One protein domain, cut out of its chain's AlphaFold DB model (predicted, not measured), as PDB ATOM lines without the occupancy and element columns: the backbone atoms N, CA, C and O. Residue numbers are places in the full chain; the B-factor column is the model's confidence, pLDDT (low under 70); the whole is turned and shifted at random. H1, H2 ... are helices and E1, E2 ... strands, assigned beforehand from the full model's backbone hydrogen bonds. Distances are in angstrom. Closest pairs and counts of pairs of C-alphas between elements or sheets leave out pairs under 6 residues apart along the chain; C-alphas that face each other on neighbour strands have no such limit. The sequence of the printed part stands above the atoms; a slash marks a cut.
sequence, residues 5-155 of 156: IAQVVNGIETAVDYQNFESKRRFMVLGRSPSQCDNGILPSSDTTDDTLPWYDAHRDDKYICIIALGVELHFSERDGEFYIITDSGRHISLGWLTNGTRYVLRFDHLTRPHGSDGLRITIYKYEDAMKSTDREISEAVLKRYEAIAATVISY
ATOM      1  N   ILE A   5     176.714 187.747 128.128       96.44
ATOM      2  CA  ILE A   5     177.541 186.551 128.228       96.44
ATOM      3  C   ILE A   5     176.658 185.359 127.866       96.44
ATOM      4  O   ILE A   5     175.688 185.043 128.556       96.44
ATOM      5  N   ALA A   6     176.986 184.706 126.754       96.88
ATOM      6  CA  ALA A   6     176.291 183.508 126.313       96.88
ATOM      7  C   ALA A   6     176.712 182.279 127.108       96.88
ATOM      8  O   ALA A   6     175.892 181.403 127.373       96.88
ATOM      9  N   GLN A   7     178.000 182.176 127.429       97.12
ATOM     10  CA  GLN A   7     178.572 180.950 127.960       97.12
ATOM     11  C   GLN A   7     179.915 181.227 128.630       97.12
ATOM     12  O   GLN A   7     180.707 182.041 128.152       97.12
ATOM     13  N   VAL A   8     180.176 180.498 129.709       98.06
ATOM     14  CA  VAL A   8     181.495 180.388 130.332       98.06
ATOM     15  C   VAL A   8     182.052 179.008 130.010       98.06
ATOM     16  O   VAL A   8     181.365 178.006 130.202       98.06
ATOM     17  N   VAL A   9     183.280 178.959 129.507       98.31
ATOM     18  CA  VAL A   9     183.991 177.743 129.105       98.31
ATOM     19  C   VAL A   9     185.252 177.608 129.943       98.31
ATOM     20  O   VAL A   9     186.031 178.555 130.079       98.31
ATOM     21  N   ASN A  10     185.453 176.418 130.490       98.06
ATOM     22  CA  ASN A  10     186.524 176.135 131.419       98.06
ATOM     23  C   ASN A  10     187.572 175.199 130.788       98.06
ATOM     24  O   ASN A  10     187.312 174.025 130.542       98.06
ATOM     25  N   GLY A  11     188.760 175.733 130.514       96.44
ATOM     26  CA  GLY A  11     189.945 174.994 130.080       96.44
ATOM     27  C   GLY A  11     190.954 174.713 131.198       96.44
ATOM     28  O   GLY A  11     192.016 174.166 130.907       96.44
ATOM     29  N   ILE A  12     190.653 175.081 132.449       95.25
ATOM     30  CA  ILE A  12     191.476 174.804 133.636       95.25
ATOM     31  C   ILE A  12     190.989 173.544 134.369       95.25
ATOM     32  O   ILE A  12     189.856 173.097 134.197       95.25
ATOM     33  N   GLU A  13     191.854 172.953 135.197       94.31
ATOM     34  CA  GLU A  13     191.543 171.740 135.977       94.31
ATOM     35  C   GLU A  13     190.711 172.028 137.236       94.31
ATOM     36  O   GLU A  13     190.063 171.132 137.775       94.31
ATOM     37  N   THR A  14     190.696 173.275 137.712       95.19
ATOM     38  CA  THR A  14     189.847 173.702 138.831       95.19
ATOM     39  C   THR A  14     188.523 174.264 138.327       95.19
ATOM     40  O   THR A  14     188.372 174.606 137.157       95.19
ATOM     41  N   ALA A  15     187.545 174.394 139.218       97.50
ATOM     42  CA  ALA A  15     186.280 175.021 138.870       97.50
ATOM     43  C   ALA A  15     186.428 176.524 138.558       97.50
ATOM     44  O   ALA A  15     187.379 177.175 138.999       97.50
ATOM     45  N   VAL A  16     185.458 177.047 137.804       98.44
ATOM     46  CA  VAL A  16     185.229 178.480 137.591       98.44
ATOM     47  C   VAL A  16     183.861 178.833 138.160       98.44
ATOM     48  O   VAL A  16     182.846 178.303 137.697       98.44
ATOM     49  N   ASP A  17     183.829 179.731 139.138       98.56
ATOM     50  CA  ASP A  17     182.590 180.237 139.723       98.56
ATOM     51  C   ASP A  17     182.128 181.492 138.993       98.56
ATOM     52  O   ASP A  17     182.939 182.322 138.590       98.56
ATOM     53  N   TYR A  18     180.815 181.635 138.831       98.50
ATOM     54  CA  TYR A  18     180.193 182.758 138.143       98.50
ATOM     55  C   TYR A  18     179.001 183.286 138.938       98.50
ATOM     56  O   TYR A  18     178.124 182.521 139.352       98.50
ATOM     57  N   GLN A  19     178.913 184.607 139.063       98.31
ATOM     58  CA  GLN A  19     177.753 185.303 139.607       98.31
ATOM     59  C   GLN A  19     177.489 186.598 138.839       98.31
ATOM     60  O   GLN A  19     178.340 187.480 138.818       98.31
ATOM     61  N   ASN A  20     176.284 186.765 138.295       98.12
ATOM     62  CA  ASN A  20     175.886 188.004 137.624       98.12
ATOM     63  C   ASN A  20     175.027 188.896 138.531       98.12
ATOM     64  O   ASN A  20     174.050 188.442 139.134       98.12
ATOM     65  N   PHE A  21     175.368 190.183 138.608       96.88
ATOM     66  CA  PHE A  21     174.559 191.191 139.281       96.88
ATOM     67  C   PHE A  21     173.166 191.393 138.655       96.88
ATOM     68  O   PHE A  21     172.194 191.470 139.406       96.88
ATOM     69  N   GLU A  22     173.048 191.496 137.330       95.31
ATOM     70  CA  GLU A  22     171.802 191.854 136.630       95.31
ATOM     71  C   GLU A  22     170.775 190.718 136.717       95.31
ATOM     72  O   GLU A  22     169.655 190.914 137.186       95.31
ATOM     73  N   SER A  23     171.168 189.497 136.346       95.50
ATOM     74  CA  SER A  23     170.258 188.340 136.330       95.50
ATOM     75  C   SER A  23     170.160 187.595 137.663       95.50
ATOM     76  O   SER A  23     169.319 186.707 137.808       95.50
ATOM     77  N   LYS A  24     171.040 187.902 138.628       96.06
ATOM     78  CA  LYS A  24     171.236 187.148 139.885       96.06
ATOM     79  C   LYS A  24     171.627 185.679 139.687       96.06
ATOM     80  O   LYS A  24     171.699 184.933 140.666       96.06
ATOM     81  N   ARG A  25     171.902 185.253 138.450       96.81
ATOM     82  CA  ARG A  25     172.296 183.883 138.133       96.81
ATOM     83  C   ARG A  25     173.644 183.566 138.773       96.81
ATOM     84  O   ARG A  25     174.562 184.387 138.772       96.81
ATOM     85  N   ARG A  26     173.748 182.349 139.307       97.88
ATOM     86  CA  ARG A  26     174.965 181.790 139.897       97.88
ATOM     87  C   ARG A  26     175.152 180.364 139.420       97.88
ATOM     88  O   ARG A  26     174.184 179.604 139.386       97.88
ATOM     89  N   PHE A  27     176.369 180.010 139.043       97.94
ATOM     90  CA  PHE A  27     176.727 178.640 138.695       97.94
ATOM     91  C   PHE A  27     178.231 178.432 138.821       97.94
ATOM     92  O   PHE A  27     179.001 179.383 138.904       97.94
ATOM     93  N   MET A  28     178.619 177.165 138.780       98.25
ATOM     94  CA  MET A  28     180.001 176.725 138.738       98.25
ATOM     95  C   MET A  28     180.192 175.890 137.472       98.25
ATOM     96  O   MET A  28     179.385 175.000 137.187       98.25
ATOM     97  N   VAL A  29     181.248 176.169 136.711       98.31
ATOM     98  CA  VAL A  29     181.698 175.311 135.613       98.31
ATOM     99  C   VAL A  29     182.814 174.429 136.150       98.31
ATOM    100  O   VAL A  29     183.849 174.930 136.588       98.31
ATOM    101  N   LEU A  30     182.593 173.115 136.137       97.69
ATOM    102  CA  LEU A  30     183.566 172.151 136.648       97.69
ATOM    103  C   LEU A  30     184.889 172.241 135.891       97.69
ATOM    104  O   LEU A  30     184.927 172.631 134.723       97.69
ATOM    105  N   GLY A  31     185.966 171.882 136.584       96.50
ATOM    106  CA  GLY A  31     187.281 171.746 135.981       96.50
ATOM    107  C   GLY A  31     187.331 170.611 134.966       96.50
ATOM    108  O   GLY A  31     186.546 169.659 135.020       96.50
ATOM    109  N   ARG A  32     188.262 170.729 134.027       94.62
ATOM    110  CA  ARG A  32     188.449 169.766 132.947       94.62
ATOM    111  C   ARG A  32     189.026 168.457 133.481       94.62
ATOM    112  O   ARG A  32     190.066 168.448 134.134       94.62
ATOM    113  N   SER A  33     188.354 167.345 133.190       95.06
ATOM    114  CA  SER A  33     188.824 166.008 133.560       95.06
ATOM    115  C   SER A  33     189.893 165.484 132.585       95.06
ATOM    116  O   SER A  33     189.957 165.944 131.440       95.06
ATOM    117  N   PRO A  34     190.695 164.470 132.968       94.62
ATOM    118  CA  PRO A  34     191.684 163.871 132.067       94.62
ATOM    119  C   PRO A  34     191.085 163.350 130.752       94.62
ATOM    120  O   PRO A  34     191.617 163.618 129.680       94.62
ATOM    121  N   SER A  35     189.922 162.691 130.801       94.62
ATOM    122  CA  SER A  35     189.262 162.202 129.583       94.62
ATOM    123  C   SER A  35     188.787 163.343 128.681       94.62
ATOM    124  O   SER A  35     188.809 163.218 127.458       94.62
ATOM    125  N   GLN A  36     188.376 164.477 129.249       95.88
ATOM    126  CA  GLN A  36     188.028 165.671 128.479       95.88
ATOM    127  C   GLN A  36     189.272 166.338 127.870       95.88
ATOM    128  O   GLN A  36     189.199 166.866 126.755       95.88
ATOM    129  N   CYS A  37     190.419 166.297 128.557       91.75
ATOM    130  CA  CYS A  37     191.712 166.714 128.008       91.75
ATOM    131  C   CYS A  37     192.058 165.920 126.746       91.75
ATOM    132  O   CYS A  37     192.229 166.526 125.684       91.75
ATOM    133  N   ASP A  38     192.042 164.591 126.845       93.62
ATOM    134  CA  ASP A  38     192.405 163.679 125.754       93.62
ATOM    135  C   ASP A  38     191.492 163.824 124.527       93.62
ATOM    136  O   ASP A  38     191.944 163.723 123.386       93.62
ATOM    137  N   ASN A  39     190.209 164.118 124.750       94.81
ATOM    138  CA  ASN A  39     189.207 164.222 123.686       94.81
ATOM    139  C   ASN A  39     188.987 165.652 123.162       94.81
ATOM    140  O   ASN A  39     188.122 165.868 122.313       94.81
ATOM    141  N   GLY A  40     189.730 166.651 123.654       94.88
ATOM    142  CA  GLY A  40     189.531 168.038 123.213       94.88
ATOM    143  C   GLY A  40     188.166 168.617 123.613       94.88
ATOM    144  O   GLY A  40     187.628 169.463 122.898       94.88
ATOM    145  N   ILE A  41     187.585 168.144 124.717       96.44
ATOM    146  CA  ILE A  41     186.294 168.586 125.256       96.44
ATOM    147  C   ILE A  41     186.535 169.584 126.388       96.44
ATOM    148  O   ILE A  41     187.421 169.380 127.216       96.44
ATOM    149  N   LEU A  42     185.753 170.657 126.431       97.56
ATOM    150  CA  LEU A  42     185.803 171.683 127.465       97.56
ATOM    151  C   LEU A  42     184.476 171.704 128.236       97.56
ATOM    152  O   LEU A  42     183.423 171.866 127.608       97.56
ATOM    153  N   PRO A  43     184.502 171.595 129.575       98.12
ATOM    154  CA  PRO A  43     183.359 171.938 130.404       98.12
ATOM    155  C   PRO A  43     182.875 173.361 130.132       98.12
ATOM    156  O   PRO A  43     183.657 174.283 129.885       98.12
ATOM    157  N   SER A  44     181.567 173.557 130.198       98.12
ATOM    158  CA  SER A  44     180.944 174.848 129.960       98.12
ATOM    159  C   SER A  44     179.640 175.013 130.729       98.12
ATOM    160  O   SER A  44     179.017 174.050 131.169       98.12
ATOM    161  N   SER A  45     179.208 176.253 130.905       97.88
ATOM    162  CA  SER A  45     177.868 176.546 131.404       97.88
ATOM    163  C   SER A  45     176.805 176.265 130.341       97.88
ATOM    164  O   SER A  45     177.081 176.350 129.145       97.88
ATOM    165  N   ASP A  46     175.555 176.081 130.768       95.56
ATOM    166  CA  ASP A  46     174.407 176.117 129.855       95.56
ATOM    167  C   ASP A  46     174.349 177.472 129.122       95.56
ATOM    168  O   ASP A  46     174.460 178.522 129.772       95.56
ATOM    169  N   THR A  47     174.163 177.449 127.795       94.25
ATOM    170  CA  THR A  47     174.065 178.659 126.959       94.25
ATOM    171  C   THR A  47     172.886 179.549 127.362       94.25
ATOM    172  O   THR A  47     171.772 179.080 127.593       94.25
ATOM    173  N   THR A  48     173.127 180.856 127.424       91.25
ATOM    174  CA  THR A  48     172.216 181.866 127.972       91.25
ATOM    175  C   THR A  48     172.327 183.194 127.219       91.25
ATOM    176  O   THR A  48     173.005 183.297 126.197       91.25
ATOM    177  N   ASP A  49     171.593 184.197 127.674       91.12
ATOM    178  CA  ASP A  49     171.800 185.596 127.323       91.12
ATOM    179  C   ASP A  49     171.885 186.404 128.620       91.12
ATOM    180  O   ASP A  49     170.901 186.971 129.093       91.12
ATOM    181  N   ASP A  50     173.038 186.316 129.285       94.75
ATOM    182  CA  ASP A  50     173.217 186.915 130.603       94.75
ATOM    183  C   ASP A  50     173.798 188.326 130.475       94.75
ATOM    184  O   ASP A  50     174.942 188.489 130.061       94.75
ATOM    185  N   THR A  51     173.012 189.357 130.780       96.19
ATOM    186  CA  THR A  51     173.386 190.752 130.486       96.19
ATOM    187  C   THR A  51     174.677 191.160 131.204       96.19
ATOM    188  O   THR A  51     174.808 190.971 132.412       96.19
ATOM    189  N   LEU A  52     175.621 191.745 130.461       96.06
ATOM    190  CA  LEU A  52     176.823 192.373 131.004       96.06
ATOM    191  C   LEU A  52     176.432 193.715 131.659       96.06
ATOM    192  O   LEU A  52     175.922 194.590 130.954       96.06
ATOM    193  N   PRO A  53     176.646 193.903 132.974       96.25
ATOM    194  CA  PRO A  53     176.309 195.153 133.651       96.25
ATOM    195  C   PRO A  53     177.192 196.305 133.157       96.25
ATOM    196  O   PRO A  53     178.391 196.116 132.959       96.25
ATOM    197  N   TRP A  54     176.636 197.511 133.025       95.00
ATOM    198  CA  TRP A  54     177.434 198.718 132.771       95.00
ATOM    199  C   TRP A  54     178.151 199.184 134.046       95.00
ATOM    200  O   TRP A  54     177.565 199.151 135.134       95.00
ATOM    201  N   TYR A  55     179.397 199.632 133.897       94.75
ATOM    202  CA  TYR A  55     180.286 200.054 134.976       94.75
ATOM    203  C   TYR A  55     179.781 201.320 135.672       94.75
ATOM    204  O   TYR A  55     179.632 202.369 135.047       94.75
ATOM    205  N   ASP A  56     179.599 201.243 136.988       93.75
ATOM    206  CA  ASP A  56     179.162 202.359 137.822       93.75
ATOM    207  C   ASP A  56     180.187 202.618 138.931       93.75
ATOM    208  O   ASP A  56     180.322 201.827 139.860       93.75
ATOM    209  N   ALA A  57     180.897 203.747 138.863       90.94
ATOM    210  CA  ALA A  57     181.913 204.108 139.855       90.94
ATOM    211  C   ALA A  57     181.348 204.343 141.271       90.94
ATOM    212  O   ALA A  57     182.119 204.438 142.225       90.94
ATOM    213  N   HIS A  58     180.026 204.464 141.421       93.75
ATOM    214  CA  HIS A  58     179.355 204.632 142.710       93.75
ATOM    215  C   HIS A  58     178.823 203.320 143.292       93.75
ATOM    216  O   HIS A  58     178.265 203.335 144.391       93.75
ATOM    217  N   ARG A  59     178.976 202.199 142.576       92.06
ATOM    218  CA  ARG A  59     178.516 200.880 143.010       92.06
ATOM    219  C   ARG A  59     179.623 199.848 142.912       92.06
ATOM    220  O   ARG A  59     180.082 199.506 141.828       92.06
ATOM    221  N   ASP A  60     179.978 199.293 144.055       88.50
ATOM    222  CA  ASP A  60     180.980 198.244 144.210       88.50
ATOM    223  C   ASP A  60     180.414 196.829 144.043       88.50
ATOM    224  O   ASP A  60     181.145 195.872 144.227       88.50
ATOM    225  N   ASP A  61     179.133 196.671 143.709       91.75
ATOM    226  CA  ASP A  61     178.469 195.367 143.576       91.75
ATOM    227  C   ASP A  61     177.988 195.072 142.148       91.75
ATOM    228  O   ASP A  61     177.436 194.001 141.867       91.75
ATOM    229  N   LYS A  62     178.160 196.033 141.235       95.88
ATOM    230  CA  LYS A  62     177.559 196.009 139.906       95.88
ATOM    231  C   LYS A  62     178.502 195.440 138.850       95.88
ATOM    232  O   LYS A  62     179.037 196.151 138.001       95.88
ATOM    233  N   TYR A  63     178.660 194.127 138.891       96.81
ATOM    234  CA  TYR A  63     179.506 193.384 137.964       96.81
ATOM    235  C   TYR A  63     179.044 191.935 137.812       96.81
ATOM    236  O   TYR A  63     178.177 191.434 138.532       96.81
ATOM    237  N   ILE A  64     179.666 191.235 136.873       97.88
ATOM    238  CA  ILE A  64     179.749 189.780 136.903       97.88
ATOM    239  C   ILE A  64     181.015 189.407 137.674       97.88
ATOM    240  O   ILE A  64     182.110 189.790 137.268       97.88
ATOM    241  N   CYS A  65     180.864 188.664 138.766       97.88
ATOM    242  CA  CYS A  65     181.980 188.086 139.502       97.88
ATOM    243  C   CYS A  65     182.345 186.746 138.883       97.88
ATOM    244  O   CYS A  65     181.469 185.890 138.722       97.88
ATOM    245  N   ILE A  66     183.620 186.563 138.560       97.62
ATOM    246  CA  ILE A  66     184.166 185.284 138.126       97.62
ATOM    247  C   ILE A  66     185.381 184.958 138.980       97.62
ATOM    248  O   ILE A  66     186.307 185.760 139.053       97.62
ATOM    249  N   ILE A  67     185.392 183.773 139.588       97.00
ATOM    250  CA  ILE A  67     186.549 183.272 140.336       97.00
ATOM    251  C   ILE A  67     187.146 182.105 139.558       97.00
ATOM    252  O   ILE A  67     186.464 181.119 139.285       97.00
ATOM    253  N   ALA A  68     188.419 182.222 139.188       95.38
ATOM    254  CA  ALA A  68     189.148 181.199 138.445       95.38
ATOM    255  C   ALA A  68     190.601 181.139 138.927       95.38
ATOM    256  O   ALA A  68     191.273 182.165 138.995       95.38
ATOM    257  N   LEU A  69     191.093 179.941 139.266       92.19
ATOM    258  CA  LEU A  69     192.434 179.734 139.850       92.19
ATOM    259  C   LEU A  69     192.707 180.620 141.084       92.19
ATOM    260  O   LEU A  69     193.820 181.089 141.284       92.19
ATOM    261  N   GLY A  70     191.678 180.881 141.896       88.56
ATOM    262  CA  GLY A  70     191.778 181.756 143.069       88.56
ATOM    263  C   GLY A  70     191.839 183.255 142.757       88.56
ATOM    264  O   GLY A  70     191.862 184.051 143.688       88.56
ATOM    265  N   VAL A  71     191.821 183.649 141.479       91.56
ATOM    266  CA  VAL A  71     191.744 185.052 141.058       91.56
ATOM    267  C   VAL A  71     190.281 185.457 140.936       91.56
ATOM    268  O   VAL A  71     189.529 184.838 140.181       91.56
ATOM    269  N   GLU A  72     189.891 186.511 141.651       95.00
ATOM    270  CA  GLU A  72     188.574 187.137 141.523       95.00
ATOM    271  C   GLU A  72     188.603 188.242 140.458       95.00
ATOM    272  O   GLU A  72     189.486 189.104 140.440       95.00
ATOM    273  N   LEU A  73     187.632 188.190 139.547       95.62
ATOM    274  CA  LEU A  73     187.505 189.074 138.396       95.62
ATOM    275  C   LEU A  73     186.112 189.687 138.358       95.62
ATOM    276  O   LEU A  73     185.108 188.974 138.373       95.62
ATOM    277  N   HIS A  74     186.044 191.006 138.223       96.62
ATOM    278  CA  HIS A  74     184.794 191.744 138.073       96.62
ATOM    279  C   HIS A  74     184.667 192.244 136.642       96.62
ATOM    280  O   HIS A  74     185.427 193.110 136.215       96.62
ATOM    281  N   PHE A  75     183.712 191.693 135.898       96.25
ATOM    282  CA  PHE A  75     183.425 192.076 134.518       96.25
ATOM    283  C   PHE A  75     182.261 193.061 134.461       96.25
ATOM    284  O   PHE A  75     181.192 192.826 135.032       96.25
ATOM    285  N   SER A  76     182.454 194.131 133.702       96.19
ATOM    286  CA  SER A  76     181.437 195.128 133.375       96.19
ATOM    287  C   SER A  76     181.680 195.680 131.969       96.19
ATOM    288  O   SER A  76     182.718 195.423 131.361       96.19
ATOM    289  N   GLU A  77     180.713 196.405 131.428       95.19
ATOM    290  CA  GLU A  77     180.886 197.216 130.227       95.19
ATOM    291  C   GLU A  77     181.311 198.630 130.615       95.19
ATOM    292  O   GLU A  77     180.714 199.230 131.507       95.19
ATOM    293  N   ARG A  78     182.316 199.177 129.931       94.56
ATOM    294  CA  ARG A  78     182.667 200.593 130.041       94.56
ATOM    295  C   ARG A  78     183.131 201.112 128.691       94.56
ATOM    296  O   ARG A  78     184.020 200.522 128.086       94.56
ATOM    297  N   ASP A  79     182.558 202.230 128.254       92.38
ATOM    298  CA  ASP A  79     182.933 202.922 127.017       92.38
ATOM    299  C   ASP A  79     182.906 202.004 125.770       92.38
ATOM    300  O   ASP A  79     183.651 202.205 124.813       92.38
ATOM    301  N   GLY A  80     182.022 200.998 125.763       91.12
ATOM    302  CA  GLY A  80     181.899 200.029 124.672       91.12
ATOM    303  C   GLY A  80     182.950 198.916 124.672       91.12
ATOM    304  O   GLY A  80     183.072 198.221 123.665       91.12
ATOM    305  N   GLU A  81     183.683 198.706 125.764       93.56
ATOM    306  CA  GLU A  81     184.679 197.637 125.919       93.56
ATOM    307  C   GLU A  81     184.362 196.742 127.130       93.56
ATOM    308  O   GLU A  81     183.619 197.136 128.038       93.56
ATOM    309  N   PHE A  82     184.932 195.527 127.176       93.69
ATOM    310  CA  PHE A  82     184.949 194.783 128.439       93.69
ATOM    311  C   PHE A  82     185.895 195.468 129.415       93.69
ATOM    312  O   PHE A  82     187.094 195.566 129.165       93.69
ATOM    313  N   TYR A  83     185.364 195.854 130.564       94.56
ATOM    314  CA  TYR A  83     186.113 196.414 131.671       94.56
ATOM    315  C   TYR A  83     186.224 195.382 132.788       94.56
ATOM    316  O   TYR A  83     185.220 194.976 133.383       94.56
ATOM    317  N   ILE A  84     187.453 194.938 133.046       94.56
ATOM    318  CA  ILE A  84     187.774 193.896 134.020       94.56
ATOM    319  C   ILE A  84     188.557 194.527 135.169       94.56
ATOM    320  O   ILE A  84     189.563 195.203 134.942       94.56
ATOM    321  N   ILE A  85     188.119 194.281 136.401       93.81
ATOM    322  CA  ILE A  85     188.844 194.644 137.622       93.81
ATOM    323  C   ILE A  85     189.281 193.356 138.318       93.81
ATOM    324  O   ILE A  85     188.476 192.441 138.469       93.81
ATOM    325  N   THR A  86     190.551 193.264 138.704       90.44
ATOM    326  CA  THR A  86     191.054 192.156 139.531       90.44
ATOM    327  C   THR A  86     190.944 192.489 141.018       90.44
ATOM    328  O   THR A  86     190.855 193.658 141.391       90.44
ATOM    329  N   ASP A  87     191.042 191.474 141.870       84.25
ATOM    330  CA  ASP A  87     191.199 191.592 143.329       84.25
ATOM    331  C   ASP A  87     192.249 192.633 143.778       84.25
ATOM    332  O   ASP A  87     192.033 193.387 144.724       84.25
ATOM    333  N   SER A  88     193.364 192.746 143.053       83.81
ATOM    334  CA  SER A  88     194.417 193.737 143.302       83.81
ATOM    335  C   SER A  88     194.043 195.172 142.889       83.81
ATOM    336  O   SER A  88     194.905 196.052 142.894       83.81
ATOM    337  N   GLY A  89     192.813 195.407 142.421       84.25
ATOM    338  CA  GLY A  89     192.343 196.679 141.869       84.25
ATOM    339  C   GLY A  89     192.916 197.016 140.490       84.25
ATOM    340  O   GLY A  89     192.790 198.152 140.031       84.25
ATOM    341  N   ARG A  90     193.573 196.068 139.805       86.94
ATOM    342  CA  ARG A  90     194.115 196.317 138.465       86.94
ATOM    343  C   ARG A  90     192.972 196.343 137.459       86.94
ATOM    344  O   ARG A  90     192.187 195.404 137.378       86.94
ATOM    345  N   HIS A  91     192.944 197.390 136.643       89.00
ATOM    346  CA  HIS A  91     191.973 197.536 135.567       89.00
ATOM    347  C   HIS A  91     192.547 197.056 134.234       89.00
ATOM    348  O   HIS A  91     193.692 197.357 133.884       89.00
ATOM    349  N   ILE A  92     191.739 196.310 133.488       90.81
ATOM    350  CA  ILE A  92     192.061 195.806 132.157       90.81
ATOM    351  C   ILE A  92     190.855 196.098 131.267       90.81
ATOM    352  O   ILE A  92     189.776 195.561 131.503       90.81
ATOM    353  N   SER A  93     191.048 196.938 130.251       88.94
ATOM    354  CA  SER A  93     190.074 197.088 129.168       88.94
ATOM    355  C   SER A  93     190.413 196.105 128.057       88.94
ATOM    356  O   SER A  93     191.586 195.983 127.683       88.94
ATOM    357  N   LEU A  94     189.429 195.349 127.574       88.31
ATOM    358  CA  LEU A  94     189.671 194.227 126.677       88.31
ATOM    359  C   LEU A  94     188.596 194.098 125.599       88.31
ATOM    360  O   LEU A  94     187.515 193.593 125.857       88.31
ATOM    361  N   GLY A  95     188.948 194.403 124.352       84.62
ATOM    362  CA  GLY A  95     188.112 194.099 123.192       84.62
ATOM    363  C   GLY A  95     186.839 194.945 123.095       84.62
ATOM    364  O   GLY A  95     186.168 195.253 124.077       84.62
ATOM    365  N   TRP A  96     186.479 195.289 121.862       90.69
ATOM    366  CA  TRP A  96     185.289 196.086 121.593       90.69
ATOM    367  C   TRP A  96     184.018 195.247 121.649       90.69
ATOM    368  O   TRP A  96     183.909 194.162 121.060       90.69
ATOM    369  N   LEU A  97     183.018 195.807 122.314       92.81
ATOM    370  CA  LEU A  97     181.674 195.282 122.357       92.81
ATOM    371  C   LEU A  97     180.882 195.717 121.126       92.81
ATOM    372  O   LEU A  97     181.070 196.774 120.533       92.81
ATOM    373  N   THR A  98     179.960 194.862 120.722       93.25
ATOM    374  CA  THR A  98     179.019 195.080 119.636       93.25
ATOM    375  C   THR A  98     177.631 194.974 120.253       93.25
ATOM    376  O   THR A  98     177.267 193.938 120.807       93.25
ATOM    377  N   ASN A  99     176.851 196.052 120.189       88.50
ATOM    378  CA  ASN A  99     175.523 196.103 120.802       88.50
ATOM    379  C   ASN A  99     174.636 194.929 120.360       88.50
ATOM    380  O   ASN A  99     174.566 194.606 119.175       88.50
ATOM    381  N   GLY A 100     173.941 194.305 121.315       90.00
ATOM    382  CA  GLY A 100     173.099 193.127 121.075       90.00
ATOM    383  C   GLY A 100     173.859 191.831 120.785       90.00
ATOM    384  O   GLY A 100     173.228 190.817 120.506       90.00
ATOM    385  N   THR A 101     175.194 191.848 120.821       94.44
ATOM    386  CA  THR A 101     176.004 190.636 120.663       94.44
ATOM    387  C   THR A 101     176.162 189.929 122.001       94.44
ATOM    388  O   THR A 101     176.231 190.560 123.059       94.44
ATOM    389  N   ARG A 102     176.245 188.600 121.931       95.56
ATOM    390  CA  ARG A 102     176.566 187.745 123.069       95.56
ATOM    391  C   ARG A 102     177.972 187.181 122.924       95.56
ATOM    392  O   ARG A 102     178.449 186.992 121.806       95.56
ATOM    393  N   TYR A 103     178.622 186.900 124.044       96.50
ATOM    394  CA  TYR A 103     180.033 186.528 124.076       96.50
ATOM    395  C   TYR A 103     180.274 185.241 124.854       96.50
ATOM    396  O   TYR A 103     179.575 184.944 125.823       96.50
ATOM    397  N   VAL A 104     181.288 184.489 124.440       97.44
ATOM    398  CA  VAL A 104     181.791 183.325 125.176       97.44
ATOM    399  C   VAL A 104     183.067 183.726 125.900       97.44
ATOM    400  O   VAL A 104     183.989 184.253 125.274       97.44
ATOM    401  N   LEU A 105     183.124 183.461 127.205       97.25
ATOM    402  CA  LEU A 105     184.319 183.650 128.024       97.25
ATOM    403  C   LEU A 105     185.009 182.301 128.210       97.25
ATOM    404  O   LEU A 105     184.402 181.375 128.741       97.25
ATOM    405  N   ARG A 106     186.270 182.186 127.791       97.25
ATOM    406  CA  ARG A 106     187.095 180.991 127.995       97.25
ATOM    407  C   ARG A 106     188.226 181.292 128.969       97.25
ATOM    408  O   ARG A 106     188.932 182.285 128.801       97.25
ATOM    409  N   PHE A 107     188.415 180.396 129.930       97.31
ATOM    410  CA  PHE A 107     189.475 180.460 130.931       97.31
ATOM    411  C   PHE A 107     190.454 179.308 130.724       97.31
ATOM    412  O   PHE A 107     190.038 178.155 130.737       97.31
ATOM    413  N   ASP A 108     191.739 179.598 130.542       95.75
ATOM    414  CA  ASP A 108     192.789 178.591 130.372       95.75
ATOM    415  C   ASP A 108     193.947 178.837 131.341       95.75
ATOM    416  O   ASP A 108     194.271 179.978 131.682       95.75
ATOM    417  N   HIS A 109     194.618 177.758 131.737       92.69
ATOM    418  CA  HIS A 109     195.865 177.846 132.481       92.69
ATOM    419  C   HIS A 109     196.981 178.218 131.502       92.69
ATOM    420  O   HIS A 109     197.031 177.713 130.377       92.69
ATOM    421  N   LEU A 110     197.882 179.105 131.912       90.25
ATOM    422  CA  LEU A 110     199.047 179.468 131.124       90.25
ATOM    423  C   LEU A 110     200.312 179.449 131.973       90.25
ATOM    424  O   LEU A 110     200.585 180.393 132.709       90.25
ATOM    425  N   THR A 111     201.150 178.444 131.746       83.88
ATOM    426  CA  THR A 111     202.523 178.423 132.250       83.88
ATOM    427  C   THR A 111     203.404 179.287 131.348       83.88
ATOM    428  O   THR A 111     203.523 179.035 130.143       83.88
ATOM    429  N   ARG A 112     204.016 180.344 131.892       76.75
ATOM    430  CA  ARG A 112     204.958 181.179 131.126       76.75
ATOM    431  C   ARG A 112     206.346 180.523 131.051       76.75
ATOM    432  O   ARG A 112     206.708 179.774 131.955       76.75
ATOM    433  N   PRO A 113     207.184 180.870 130.052       73.06
ATOM    434  CA  PRO A 113     208.529 180.297 129.885       73.06
ATOM    435  C   PRO A 113     209.466 180.421 131.100       73.06
ATOM    436  O   PRO A 113     210.447 179.694 131.188       73.06
ATOM    437  N   HIS A 114     209.177 181.335 132.033       72.56
ATOM    438  CA  HIS A 114     209.959 181.560 133.254       72.56
ATOM    439  C   HIS A 114     209.314 180.970 134.521       72.56
ATOM    440  O   HIS A 114     209.700 181.338 135.624       72.56
ATOM    441  N   GLY A 115     208.328 180.078 134.375       66.31
ATOM    442  CA  GLY A 115     207.709 179.352 135.489       66.31
ATOM    443  C   GLY A 115     206.662 180.135 136.285       66.31
ATOM    444  O   GLY A 115     206.127 179.602 137.245       66.31
ATOM    445  N   SER A 116     206.349 181.379 135.907       73.75
ATOM    446  CA  SER A 116     205.195 182.079 136.476       73.75
ATOM    447  C   SER A 116     203.918 181.560 135.824       73.75
ATOM    448  O   SER A 116     203.764 181.687 134.598       73.75
ATOM    449  N   ASP A 117     203.007 181.042 136.630       85.94
ATOM    450  CA  ASP A 117     201.692 180.648 136.162       85.94
ATOM    451  C   ASP A 117     200.783 181.868 135.957       85.94
ATOM    452  O   ASP A 117     201.048 183.000 136.386       85.94
ATOM    453  N   GLY A 118     199.730 181.663 135.182       90.06
ATOM    454  CA  GLY A 118     198.789 182.713 134.856       90.06
ATOM    455  C   GLY A 118     197.459 182.164 134.387       90.06
ATOM    456  O   GLY A 118     197.339 181.023 133.939       90.06
ATOM    457  N   LEU A 119     196.446 183.010 134.506       92.88
ATOM    458  CA  LEU A 119     195.116 182.784 133.980       92.88
ATOM    459  C   LEU A 119     195.019 183.505 132.642       92.88
ATOM    460  O   LEU A 119     195.171 184.728 132.571       92.88
ATOM    461  N   ARG A 120     194.774 182.758 131.570       94.38
ATOM    462  CA  ARG A 120     194.424 183.328 130.273       94.38
ATOM    463  C   ARG A 120     192.912 183.427 130.166       94.38
ATOM    464  O   ARG A 120     192.209 182.442 130.366       94.38
ATOM    465  N   ILE A 121     192.438 184.604 129.787       95.25
ATOM    466  CA  ILE A 121     191.035 184.857 129.466       95.25
ATOM    467  C   ILE A 121     190.967 185.120 127.969       95.25
ATOM    468  O   ILE A 121     191.689 185.986 127.476       95.25
ATOM    469  N   THR A 122     190.115 184.387 127.259       96.19
ATOM    470  CA  THR A 122     189.874 184.562 125.822       96.19
ATOM    471  C   THR A 122     188.393 184.825 125.584       96.19
ATOM    472  O   THR A 122     187.546 184.122 126.134       96.19
ATOM    473  N   ILE A 123     188.077 185.828 124.767       95.75
ATOM    474  CA  ILE A 123     186.702 186.246 124.482       95.75
ATOM    475  C   ILE A 123     186.375 185.976 123.015       95.75
ATOM    476  O   ILE A 123     187.109 186.403 122.124       95.75
ATOM    477  N   TYR A 124     185.242 185.325 122.765       96.25
ATOM    478  CA  TYR A 124     184.722 185.060 121.421       96.25
ATOM    479  C   TYR A 124     183.356 185.712 121.231       96.25
ATOM    480  O   TYR A 124     182.584 185.824 122.189       96.25
ATOM    481  N   LYS A 125     183.017 186.087 119.991       95.75
ATOM    482  CA  LYS A 125     181.614 186.347 119.642       95.75
ATOM    483  C   LYS A 125     180.900 185.005 119.657       95.75
ATOM    484  O   LYS A 125     181.416 184.034 119.111       95.75
ATOM    485  N   TYR A 126     179.755 184.948 120.321       96.31
ATOM    486  CA  TYR A 126     178.959 183.737 120.346       96.31
ATOM    487  C   TYR A 126     178.372 183.475 118.960       96.31
ATOM    488  O   TYR A 126     177.743 184.347 118.365       96.31
ATOM    489  N   GLU A 127     178.534 182.242 118.510       96.50
ATOM    490  CA  GLU A 127     177.943 181.696 117.296       96.50
ATOM    491  C   GLU A 127     177.165 180.442 117.688       96.50
ATOM    492  O   GLU A 127     177.589 179.717 118.587       96.50
ATOM    493  N   ASP A 128     176.049 180.138 117.023       95.19
ATOM    494  CA  ASP A 128     175.188 179.016 117.441       95.19
ATOM    495  C   ASP A 128     175.890 177.651 117.400       95.19
ATOM    496  O   ASP A 128     175.524 176.741 118.143       95.19
ATOM    497  N   ALA A 129     176.952 177.514 116.603       95.06
ATOM    498  CA  ALA A 129     177.802 176.327 116.611       95.06
ATOM    499  C   ALA A 129     178.535 176.109 117.948       95.06
ATOM    500  O   ALA A 129     178.953 174.988 118.226       95.06
ATOM    501  N   MET A 130     178.703 177.158 118.763       96.00
ATOM    502  CA  MET A 130     179.324 177.105 120.091       96.00
ATOM    503  C   MET A 130     178.352 176.680 121.193       96.00
ATOM    504  O   MET A 130     178.769 176.522 122.336       96.00
ATOM    505  N   LYS A 131     177.061 176.509 120.890       95.44
ATOM    506  CA  LYS A 131     176.066 176.126 121.890       95.44
ATOM    507  C   LYS A 131     176.512 174.870 122.647       95.44
ATOM    508  O   LYS A 131     176.821 173.846 122.037       95.44
ATOM    509  N   SER A 132     176.511 174.944 123.979       92.44
ATOM    510  CA  SER A 132     176.844 173.803 124.834       92.44
ATOM    511  C   SER A 132     175.884 172.642 124.576       92.44
ATOM    512  O   SER A 132     174.670 172.857 124.510       92.44
ATOM    513  N   THR A 133     176.404 171.419 124.538       91.62
ATOM    514  CA  THR A 133     175.605 170.186 124.605       91.62
ATOM    515  C   THR A 133     176.048 169.430 125.846       91.62
ATOM    516  O   THR A 133     177.243 169.259 126.042       91.62
ATOM    517  N   ASP A 134     175.112 169.079 126.730       92.31
ATOM    518  CA  ASP A 134     175.403 168.429 128.019       92.31
ATOM    519  C   ASP A 134     176.480 169.146 128.852       92.31
ATOM    520  O   ASP A 134     177.298 168.519 129.518       92.31
ATOM    521  N   ARG A 135     176.463 170.489 128.826       94.69
ATOM    522  CA  ARG A 135     177.453 171.359 129.495       94.69
ATOM    523  C   ARG A 135     178.882 171.164 129.001       94.69
ATOM    524  O   ARG A 135     179.839 171.495 129.691       94.69
ATOM    525  N   GLU A 136     179.038 170.731 127.762       96.31
ATOM    526  CA  GLU A 136     180.328 170.558 127.115       96.31
ATOM    527  C   GLU A 136     180.366 171.266 125.758       96.31
ATOM    528  O   GLU A 136     179.347 171.466 125.085       96.31
ATOM    529  N   ILE A 137     181.569 171.665 125.355       96.00
ATOM    530  CA  ILE A 137     181.866 172.196 124.027       96.00
ATOM    531  C   ILE A 137     183.193 171.619 123.533       96.00
ATOM    532  O   ILE A 137     184.152 171.478 124.289       96.00
ATOM    533  N   SER A 138     183.280 171.292 122.243       95.06
ATOM    534  CA  SER A 138     184.550 170.873 121.647       95.06
ATOM    535  C   SER A 138     185.486 172.068 121.460       95.06
ATOM    536  O   SER A 138     185.116 173.085 120.870       95.06
ATOM    537  N   GLU A 139     186.746 171.923 121.860       94.75
ATOM    538  CA  GLU A 139     187.785 172.922 121.612       94.75
ATOM    539  C   GLU A 139     187.972 173.189 120.108       94.75
ATOM    540  O   GLU A 139     188.264 174.314 119.695       94.75
ATOM    541  N   ALA A 140     187.756 172.170 119.269       94.94
ATOM    542  CA  ALA A 140     187.832 172.301 117.819       94.94
ATOM    543  C   ALA A 140     186.771 173.258 117.258       94.94
ATOM    544  O   ALA A 140     187.017 173.881 116.229       94.94
ATOM    545  N   VAL A 141     185.613 173.394 117.916       95.12
ATOM    546  CA  VAL A 141     184.599 174.385 117.540       95.12
ATOM    547  C   VAL A 141     185.132 175.783 117.815       95.12
ATOM    548  O   VAL A 141     185.190 176.580 116.888       95.12
ATOM    549  N   LEU A 142     185.601 176.066 119.036       93.69
ATOM    550  CA  LEU A 142     186.127 177.393 119.390       93.69
ATOM    551  C   LEU A 142     187.315 177.804 118.510       93.69
ATOM    552  O   LEU A 142     187.391 178.952 118.090       93.69
ATOM    553  N   LYS A 143     188.202 176.863 118.164       92.50
ATOM    554  CA  LYS A 143     189.362 177.107 117.286       92.50
ATOM    555  C   LYS A 143     188.994 177.521 115.852       92.50
ATOM    556  O   LYS A 143     189.858 178.027 115.145       92.50
ATOM    557  N   ARG A 144     187.749 177.306 115.406       94.44
ATOM    558  CA  ARG A 144     187.267 177.760 114.085       94.44
ATOM    559  C   ARG A 144     186.891 179.239 114.063       94.44
ATOM    560  O   ARG A 144     186.704 179.781 112.978       94.44
ATOM    561  N   TYR A 145     186.760 179.864 115.228       93.81
ATOM    562  CA  TYR A 145     186.324 181.244 115.363       93.81
ATOM    563  C   TYR A 145     187.460 182.115 115.885       93.81
ATOM    564  O   TYR A 145     188.229 181.718 116.762       93.81
ATOM    565  N   GLU A 146     187.554 183.321 115.338       91.44
ATOM    566  CA  GLU A 146     188.533 184.302 115.781       91.44
ATOM    567  C   GLU A 146     188.157 184.824 117.172       91.44
ATOM    568  O   GLU A 146     187.018 185.230 117.427       91.44
ATOM    569  N   ALA A 147     189.124 184.790 118.088       92.12
ATOM    570  CA  ALA A 147     188.975 185.444 119.376       92.12
ATOM    571  C   ALA A 147     189.014 186.959 119.173       92.12
ATOM    572  O   ALA A 147     189.883 187.487 118.488       92.12
ATOM    573  N   ILE A 148     188.100 187.663 119.825       91.38
ATOM    574  CA  ILE A 148     188.032 189.126 119.780       91.38
ATOM    575  C   ILE A 148     189.185 189.725 120.571       91.38
ATOM    576  O   ILE A 148     189.728 190.766 120.215       91.38
ATOM    577  N   ALA A 149     189.514 189.081 121.688       91.56
ATOM    578  CA  ALA A 149     190.543 189.545 122.586       91.56
ATOM    579  C   ALA A 149     191.013 188.418 123.507       91.56
ATOM    580  O   ALA A 149     190.276 187.469 123.791       91.56
ATOM    581  N   ALA A 150     192.241 188.555 124.003       91.06
ATOM    582  CA  ALA A 150     192.779 187.702 125.046       91.06
ATOM    583  C   ALA A 150     193.687 188.503 125.981       91.06
ATOM    584  O   ALA A 150     194.403 189.403 125.544       91.06
ATOM    585  N   THR A 151     193.687 188.152 127.261       91.06
ATOM    586  CA  THR A 151     194.603 188.718 128.256       91.06
ATOM    587  C   THR A 151     195.143 187.630 129.171       91.06
ATOM    588  O   THR A 151     194.560 186.551 129.282       91.06
ATOM    589  N   VAL A 152     196.279 187.903 129.813       88.94
ATOM    590  CA  VAL A 152     196.899 187.007 130.792       88.94
ATOM    591  C   VAL A 152     197.072 187.749 132.105       88.94
ATOM    592  O   VAL A 152     197.795 188.746 132.176       88.94
ATOM    593  N   ILE A 153     196.475 187.200 133.152       87.69
ATOM    594  CA  ILE A 153     196.612 187.675 134.521       87.69
ATOM    595  C   ILE A 153     197.594 186.746 135.223       87.69
ATOM    596  O   ILE A 153     197.375 185.542 135.297       87.69
ATOM    597  N   SER A 154     198.718 187.298 135.669       82.94
ATOM    598  CA  SER A 154     199.666 186.553 136.495       82.94
ATOM    599  C   SER A 154     199.124 186.462 137.912       82.94
ATOM    600  O   SER A 154     198.697 187.478 138.455       82.94
ATOM    601  N   TYR A 155     199.197 185.273 138.495       72.69
ATOM    602  CA  TYR A 155     199.058 185.066 139.929       72.69
ATOM    603  C   TYR A 155     200.390 184.508 140.442       72.69
ATOM    604  O   TYR A 155     201.085 183.788 139.723       72.69
TER     605      TYR A 155
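What this domain is: This is residues 5 to 155 of the 156 residues of an uncharacterized protein of Beauveria bassiana (UniProt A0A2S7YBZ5). What is the main shape? Two twisted sheets, one of six strands and one of four, lie face to face as a sandwich whose edge strands come together at E8 and E12 and at E1 and E3. Beside E1 lies a small two-strand sheet, E4 and E11, with the short helices H1 and H2 next to E4. What makes it up? The printed part has 151 residues, with the named elements E1 E2 E3 H1 E4 E5 E6 E7 E8 E9 E10 E11 H2 E12, mostly strand. The larger sheet, E3 E2 E5 E6 E7 E8, and the sheet E4 E11 are antiparallel, and E1 E9 E10 E12 is mixed. The whole is compact, with a radius of gyration of the C-alphas of 14.6 A and spans of 46 by 38 by 27 A.

Where its parts are: Where is the larger sheet? It holds E3, residues 26 to 29, E2, 16 to 20, E5, 64 to 68, E6, 71 to 78 and 21.1 A long, E7, 81 to 86, 16.0 A, and E8, 91 to 96, 15.6 A. Where is the four-strand sheet? It holds E1, residues 5 to 10, 14.1 A, from C-alpha 5 at (177.541, 186.551, 128.228), E9, 102 to 109, 23.6 A, E10, 118 to 125, 23.2 A, and E12, 147 to 154, 20.2 A, to C-alpha 154 at (199.666, 186.553, 136.495). Where are the others? H1 is residues 34 to 38, E4 is 41 to 43, E11 is 136 to 138 and H2 is 139 to 142.

How they stand to each other: How is the larger sheet paired? E5 E6 E7 E8 is a meander, each strand the antiparallel neighbour of the one before; N 66 and O 73 are 2.8 A apart, N 76 and O 83 2.9 A, and N 84 and O 92 2.9 A. E2 pairs with E5 by N 19 and O 65, 2.9 A, and forms a hairpin with E3, N 18 and O 27 being 2.9 A apart. How does the other sheet stand to it? The sandwich, two sheets face to face, has 9.7 A centre to centre and strands at 17 degrees; the closest C-alphas of E8 and E12 are those of Gly 95 and Ala 149, 5.2 A. E1 is parallel to E9, N 6 and O 103 being 2.8 A apart, while E9 and E10, a hairpin, have N 106 and O 122 at 2.8 A, and E10 and E12 have N 121 and O 151 at 2.9 A. What of the small parts? E4 and E11 have N 42 and O 137 at 2.8 A, and the closest C-alphas of E1 and E4 are those of Asn 10 and Pro 43, 5.4 A. H2 only grazes the four-strand sheet; H1 has its O i to N i+4 pair within hydrogen-bond range, and H2 is too short for one.

The domain as a whole: How far does it reach? The two C-alphas farthest apart, those of Asp 38 and His 58, are 46.2 A apart. Is it continuous? The printed part has no cut, and the link from E4 to E5, residues 44 to 63, is long. Is confidence low anywhere? The mean pLDDT of the printed part is 93.2, and residue 115 is under 70.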